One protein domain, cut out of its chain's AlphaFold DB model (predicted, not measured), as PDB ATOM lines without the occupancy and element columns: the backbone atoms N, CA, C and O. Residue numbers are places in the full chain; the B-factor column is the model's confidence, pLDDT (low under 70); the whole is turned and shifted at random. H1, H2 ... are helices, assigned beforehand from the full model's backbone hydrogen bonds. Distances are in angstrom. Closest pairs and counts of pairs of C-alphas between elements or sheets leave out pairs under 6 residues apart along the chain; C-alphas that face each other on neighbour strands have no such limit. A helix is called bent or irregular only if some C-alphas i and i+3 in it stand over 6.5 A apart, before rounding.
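What this domain is: This is residues 380 to 429 of the 543 residues of an uncharacterized protein of Boseongicola sp. CCM32 (UniProt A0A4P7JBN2). One long helix, H2, makes the longest axis, and the chain folds back beside it from both ends: a single-turn helix, H1, packs on its first half, and after H2 an unnamed stretch runs back along it with residues 412 to 420. The last residues, 425 to 429, turn away from H2 as a tail. The printed part has 50 residues with two named helices, H1 then H2, and no named strand; the class is all helix. It is only just compact, close to loose, with a radius of gyration of the C-alphas of 11.4 A, and only just flat, spanning 35 by 26 by 14 A.

How they stand to each other: The longest helix is H2, residues 388 to 409. H1, residues 380 to 383, touches H2, and H2 touches H1 with residues 394 to 398 alone. The closest C-alphas of the two are those of Cys 380 and Ser 394, 5.4 A apart, and the centres are 10.2 A apart. The link from H1 to H2 is tight, with 4 residues between them. In H2 every O i to N i+4 pair is within hydrogen-bond range; H1 is too short for such a pair, and its one O i to N i+3 pair is not within range.

Where its parts are: H2 has 22 residues and measures 32.1 A, from C-alpha 388 at (-132.654, 181.964, 47.098) to C-alpha 409 at (-120.412, 210.333, 38.516). H1 has 4 residues and measures 5.3 A; its C-alpha 380 is at (-129.174, 192.430, 37.998). Neither helix is bent.

The domain as a whole: The two C-alphas farthest apart are those of Ser 387 and Gly 411, at 34.7 A. The printed part has no cut. Residues 410 to 429 hold no named element. The mean pLDDT of the printed part is 77.8, and it is under 70 at residue 389 and residues 421 to 429.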
ATOM      1  N   CYS A 380    -129.319 193.440  36.942       89.94
ATOM      2  CA  CYS A 380    -129.174 192.430  37.998       89.94
ATOM      3  C   CYS A 380    -130.350 191.441  38.125       89.94
ATOM      4  O   CYS A 380    -130.146 190.261  38.406       89.94
ATOM      5  N   GLN A 381    -131.583 191.905  37.892       88.31
ATOM      6  CA  GLN A 381    -132.809 191.087  37.935       88.31
ATOM      7  C   GLN A 381    -132.959 190.112  36.749       88.31
ATOM      8  O   GLN A 381    -133.798 189.204  36.785       88.31
ATOM      9  N   GLU A 382    -132.187 190.321  35.682       90.12
ATOM     10  CA  GLU A 382    -132.167 189.500  34.471       90.12
ATOM     11  C   GLU A 382    -130.975 188.542  34.451       90.12
ATOM     12  O   GLU A 382    -131.145 187.387  34.059       90.12
ATOM     13  N   ILE A 383    -129.797 188.999  34.895       87.88
ATOM     14  CA  ILE A 383    -128.561 188.202  34.870       87.88
ATOM     15  C   ILE A 383    -128.428 187.224  36.048       87.88
ATOM     16  O   ILE A 383    -127.842 186.157  35.882       87.88
ATOM     17  N   CYS A 384    -128.982 187.531  37.227       85.12
ATOM     18  CA  CYS A 384    -128.886 186.634  38.381       85.12
ATOM     19  C   CYS A 384    -130.027 185.589  38.399       85.12
ATOM     20  O   CYS A 384    -131.186 185.907  38.109       85.12
ATOM     21  N   PRO A 385    -129.754 184.325  38.787       83.19
ATOM     22  CA  PRO A 385    -130.747 183.255  38.726       83.19
ATOM     23  C   PRO A 385    -131.890 183.437  39.737       83.19
ATOM     24  O   PRO A 385    -131.701 183.876  40.870       83.19
ATOM     25  N   ARG A 386    -133.104 183.003  39.378       82.81
ATOM     26  CA  ARG A 386    -134.305 183.108  40.236       82.81
ATOM     27  C   ARG A 386    -134.362 182.019  41.319       82.81
ATOM     28  O   ARG A 386    -135.276 181.196  41.347       82.81
ATOM     29  N   SER A 387    -133.372 182.008  42.208       78.88
ATOM     30  CA  SER A 387    -133.268 181.119  43.375       78.88
ATOM     31  C   SER A 387    -133.013 181.922  44.659       78.88
ATOM     32  O   SER A 387    -132.813 183.130  44.605       78.88
ATOM     33  N   ILE A 388    -132.997 181.277  45.833       71.94
ATOM     34  CA  ILE A 388    -132.654 181.964  47.098       71.94
ATOM     35  C   ILE A 388    -131.206 182.485  47.065       71.94
ATOM     36  O   ILE A 388    -130.938 183.594  47.518       71.94
ATOM     37  N   ILE A 389    -130.286 181.705  46.486       68.50
ATOM     38  CA  ILE A 389    -128.873 182.079  46.326       68.50
ATOM     39  C   ILE A 389    -128.743 183.207  45.295       68.50
ATOM     40  O   ILE A 389    -128.098 184.214  45.565       68.50
ATOM     41  N   GLY A 390    -129.429 183.092  44.156       74.44
ATOM     42  CA  GLY A 390    -129.422 184.137  43.134       74.44
ATOM     43  C   GLY A 390    -130.138 185.424  43.554       74.44
ATOM     44  O   GLY A 390    -129.777 186.497  43.089       74.44
ATOM     45  N   GLY A 391    -131.076 185.359  44.505       78.00
ATOM     46  CA  GLY A 391    -131.647 186.537  45.162       78.00
ATOM     47  C   GLY A 391    -130.641 187.277  46.049       78.00
ATOM     48  O   GLY A 391    -130.647 188.503  46.078       78.00
ATOM     49  N   LEU A 392    -129.735 186.559  46.725       79.06
ATOM     50  CA  LEU A 392    -128.602 187.169  47.435       79.06
ATOM     51  C   LEU A 392    -127.587 187.774  46.452       79.06
ATOM     52  O   LEU A 392    -127.177 188.913  46.645       79.06
ATOM     53  N   MET A 393    -127.246 187.058  45.375       79.81
ATOM     54  CA  MET A 393    -126.361 187.562  44.311       79.81
ATOM     55  C   MET A 393    -126.944 188.790  43.605       79.81
ATOM     56  O   MET A 393    -126.213 189.727  43.315       79.81
ATOM     57  N   SER A 394    -128.262 188.829  43.390       86.75
ATOM     58  CA  SER A 394    -128.961 190.003  42.866       86.75
ATOM     59  C   SER A 394    -128.783 191.205  43.792       86.75
ATOM     60  O   SER A 394    -128.441 192.274  43.308       86.75
ATOM     61  N   VAL A 395    -128.904 191.043  45.114       86.50
ATOM     62  CA  VAL A 395    -128.640 192.142  46.061       86.50
ATOM     63  C   VAL A 395    -127.179 192.607  46.006       86.50
ATOM     64  O   VAL A 395    -126.948 193.813  46.027       86.50
ATOM     65  N   THR A 396    -126.201 191.701  45.888       84.44
ATOM     66  CA  THR A 396    -124.789 192.085  45.683       84.44
ATOM     67  C   THR A 396    -124.603 192.851  44.371       84.44
ATOM     68  O   THR A 396    -124.004 193.920  44.373       84.44
ATOM     69  N   CYS A 397    -125.189 192.365  43.275       88.56
ATOM     70  CA  CYS A 397    -125.166 193.032  41.976       88.56
ATOM     71  C   CYS A 397    -125.741 194.454  42.047       88.56
ATOM     72  O   CYS A 397    -125.135 195.375  41.517       88.56
ATOM     73  N   GLU A 398    -126.874 194.666  42.729       91.81
ATOM     74  CA  GLU A 398    -127.481 196.002  42.880       91.81
ATOM     75  C   GLU A 398    -126.593 196.944  43.722       91.81
ATOM     76  O   GLU A 398    -126.559 198.152  43.483       91.81
ATOM     77  N   ILE A 399    -125.837 196.403  44.690       88.69
ATOM     78  CA  ILE A 399    -124.837 197.162  45.460       88.69
ATOM     79  C   ILE A 399    -123.665 197.569  44.559       88.69
ATOM     80  O   ILE A 399    -123.300 198.746  44.558       88.69
ATOM     81  N   GLU A 400    -123.118 196.650  43.761       87.00
ATOM     82  CA  GLU A 400    -122.035 196.959  42.817       87.00
ATOM     83  C   GLU A 400    -122.496 197.891  41.687       87.00
ATOM     84  O   GLU A 400    -121.765 198.801  41.312       87.00
ATOM     85  N   ASN A 401    -123.732 197.752  41.205       90.62
ATOM     86  CA  ASN A 401    -124.345 198.650  40.221       90.62
ATOM     87  C   ASN A 401    -124.451 200.081  40.780       90.62
ATOM     88  O   ASN A 401    -124.061 201.049  40.129       90.62
ATOM     89  N   SER A 402    -124.892 200.223  42.036       93.44
ATOM     90  CA  SER A 402    -124.907 201.507  42.750       93.44
ATOM     91  C   SER A 402    -123.493 202.068  42.980       93.44
ATOM     92  O   SER A 402    -123.270 203.270  42.830       93.44
ATOM     93  N   SER A 403    -122.521 201.207  43.298       89.44
ATOM     94  CA  SER A 403    -121.103 201.567  43.451       89.44
ATOM     95  C   SER A 403    -120.513 202.100  42.138       89.44
ATOM     96  O   SER A 403    -119.914 203.176  42.110       89.44
ATOM     97  N   ALA A 404    -120.763 201.401  41.029       88.12
ATOM     98  CA  ALA A 404    -120.326 201.777  39.693       88.12
ATOM     99  C   ALA A 404    -121.017 203.054  39.186       88.12
ATOM    100  O   ALA A 404    -120.352 203.914  38.614       88.12
ATOM    101  N   GLN A 405    -122.310 203.249  39.472       92.50
ATOM    102  CA  GLN A 405    -123.008 204.506  39.184       92.50
ATOM    103  C   GLN A 405    -122.374 205.694  39.932       92.50
ATOM    104  O   GLN A 405    -122.182 206.756  39.338       92.50
ATOM    105  N   ILE A 406    -122.004 205.526  41.210       90.25
ATOM    106  CA  ILE A 406    -121.283 206.560  41.975       90.25
ATOM    107  C   ILE A 406    -119.915 206.826  41.333       90.25
ATOM    108  O   ILE A 406    -119.607 207.977  41.026       90.25
ATOM    109  N   ALA A 407    -119.131 205.778  41.069       87.75
ATOM    110  CA  ALA A 407    -117.810 205.889  40.453       87.75
ATOM    111  C   ALA A 407    -117.851 206.576  39.073       87.75
ATOM    112  O   ALA A 407    -117.016 207.444  38.821       87.75
ATOM    113  N   CYS A 408    -118.867 206.296  38.246       91.12
ATOM    114  CA  CYS A 408    -119.129 207.016  36.996       91.12
ATOM    115  C   CYS A 408    -119.337 208.517  37.248       91.12
ATOM    116  O   CYS A 408    -118.683 209.348  36.624       91.12
ATOM    117  N   THR A 409    -120.191 208.902  38.206       90.56
ATOM    118  CA  THR A 409    -120.412 210.333  38.516       90.56
ATOM    119  C   THR A 409    -119.202 211.032  39.149       90.56
ATOM    120  O   THR A 409    -119.114 212.260  39.103       90.56
ATOM    121  N   GLU A 410    -118.265 210.266  39.715       87.62
ATOM    122  CA  GLU A 410    -116.955 210.734  40.186       87.62
ATOM    123  C   GLU A 410    -115.875 210.712  39.080       87.62
ATOM    124  O   GLU A 410    -114.765 211.194  39.312       87.62
ATOM    125  N   GLY A 411    -116.175 210.171  37.893       84.94
ATOM    126  CA  GLY A 411    -115.240 210.031  36.772       84.94
ATOM    127  C   GLY A 411    -114.085 209.063  37.026       84.94
ATOM    128  O   GLY A 411    -112.984 209.267  36.511       84.94
ATOM    129  N   ARG A 412    -114.319 208.044  37.860       85.19
ATOM    130  CA  ARG A 412    -113.343 207.030  38.282       85.19
ATOM    131  C   ARG A 412    -113.554 205.716  37.520       85.19
ATOM    132  O   ARG A 412    -114.689 205.429  37.166       85.19
ATOM    133  N   PRO A 413    -112.513 204.877  37.349       80.19
ATOM    134  CA  PRO A 413    -112.658 203.504  36.853       80.19
ATOM    135  C   PRO A 413    -113.776 202.735  37.572       80.19
ATOM    136  O   PRO A 413    -113.869 202.799  38.804       80.19
ATOM    137  N   TYR A 414    -114.599 202.002  36.819       83.19
ATOM    138  CA  TYR A 414    -115.711 201.213  37.355       83.19
ATOM    139  C   TYR A 414    -115.973 199.936  36.533       83.19
ATOM    140  O   TYR A 414    -115.696 199.910  35.329       83.19
ATOM    141  N   PRO A 415    -116.496 198.856  37.149       80.50
ATOM    142  CA  PRO A 415    -116.868 197.648  36.416       80.50
ATOM    143  C   PRO A 415    -118.050 197.931  35.482       80.50
ATOM    144  O   PRO A 415    -119.057 198.488  35.901       80.50
ATOM    145  N   THR A 416    -117.951 197.539  34.212       83.38
ATOM    146  CA  THR A 416    -119.012 197.734  33.201       83.38
ATOM    147  C   THR A 416    -120.040 196.602  33.163       83.38
ATOM    148  O   THR A 416    -121.054 196.702  32.479       83.38
ATOM    149  N   SER A 417    -119.788 195.515  33.892       84.75
ATOM    150  CA  SER A 417    -120.685 194.369  34.030       84.75
ATOM    151  C   SER A 417    -120.431 193.669  35.365       84.75
ATOM    152  O   SER A 417    -119.389 193.880  35.985       84.75
ATOM    153  N   TYR A 418    -121.368 192.824  35.787       81.19
ATOM    154  CA  TYR A 418    -121.260 192.001  36.991       81.19
ATOM    155  C   TYR A 418    -121.581 190.545  36.649       81.19
ATOM    156  O   TYR A 418    -122.496 190.284  35.860       81.19
ATOM    157  N   ARG A 419    -120.857 189.586  37.238       80.44
ATOM    158  CA  ARG A 419    -121.081 188.154  36.996       80.44
ATOM    159  C   ARG A 419    -121.556 187.473  38.272       80.44
ATOM    160  O   ARG A 419    -120.766 187.067  39.120       80.44
ATOM    161  N   CYS A 420    -122.872 187.254  38.358       73.25
ATOM    162  CA  CYS A 420    -123.527 186.612  39.508       73.25
ATOM    163  C   CYS A 420    -122.971 185.216  39.857       73.25
ATOM    164  O   CYS A 420    -123.244 184.710  40.939       73.25
ATOM    165  N   GLU A 421    -122.237 184.576  38.945       67.94
ATOM    166  CA  GLU A 421    -121.674 183.231  39.099       67.94
ATOM    167  C   GLU A 421    -120.236 183.232  39.658       67.94
ATOM    168  O   GLU A 421    -119.791 182.198  40.155       67.94
ATOM    169  N   GLU A 422    -119.532 184.373  39.625       59.41
ATOM    170  CA  GLU A 422    -118.104 184.488  39.979       59.41
ATOM    171  C   GLU A 422    -117.845 185.488  41.131       59.41
ATOM    172  O   GLU A 422    -116.994 185.223  41.985       59.41
ATOM    173  N   ASP A 423    -118.620 186.575  41.241       51.41
ATOM    174  CA  ASP A 423    -118.347 187.689  42.168       51.41
ATOM    175  C   ASP A 423    -119.043 187.560  43.546       51.41
ATOM    176  O   ASP A 423    -120.075 188.187  43.819       51.41
ATOM    177  N   LEU A 424    -118.460 186.786  44.470       48.16
ATOM    178  CA  LEU A 424    -118.805 186.869  45.902       48.16
ATOM    179  C   LEU A 424    -118.011 188.000  46.595       48.16
ATOM    180  O   LEU A 424    -116.806 188.107  46.379       48.16
ATOM    181  N   PRO A 425    -118.636 188.819  47.468       41.53
ATOM    182  CA  PRO A 425    -117.998 190.017  48.021       41.53
ATOM    183  C   PRO A 425    -116.864 189.699  49.011       41.53
ATOM    184  O   PRO A 425    -116.993 188.807  49.853       41.53
ATOM    185  N   GLU A 426    -115.788 190.498  48.981       42.22
ATOM    186  CA  GLU A 426    -114.571 190.303  49.798       42.22
ATOM    187  C   GLU A 426    -114.825 190.286  51.322       42.22
ATOM    188  O   GLU A 426    -114.092 189.647  52.082       42.22
ATOM    189  N   TYR A 427    -115.876 190.960  51.797       40.53
ATOM    190  CA  TYR A 427    -116.203 191.079  53.224       40.53
ATOM    191  C   TYR A 427    -117.192 189.998  53.686       40.53
ATOM    192  O   TYR A 427    -118.338 190.270  54.051       40.53
ATOM    193  N   GLY A 428    -116.739 188.744  53.676       35.41
ATOM    194  CA  GLY A 428    -117.567 187.584  54.009       35.41
ATOM    195  C   GLY A 428    -117.901 187.417  55.500       35.41
ATOM    196  O   GLY A 428    -117.020 187.353  56.359       35.41
ATOM    197  N   ILE A 429    -119.184 187.188  55.805       34.12
ATOM    198  CA  ILE A 429    -119.573 186.407  56.990       34.12
ATOM    199  C   ILE A 429    -119.351 184.931  56.643       34.12
ATOM    200  O   ILE A 429    -120.037 184.385  55.782       34.12
TER     201      ILE A 429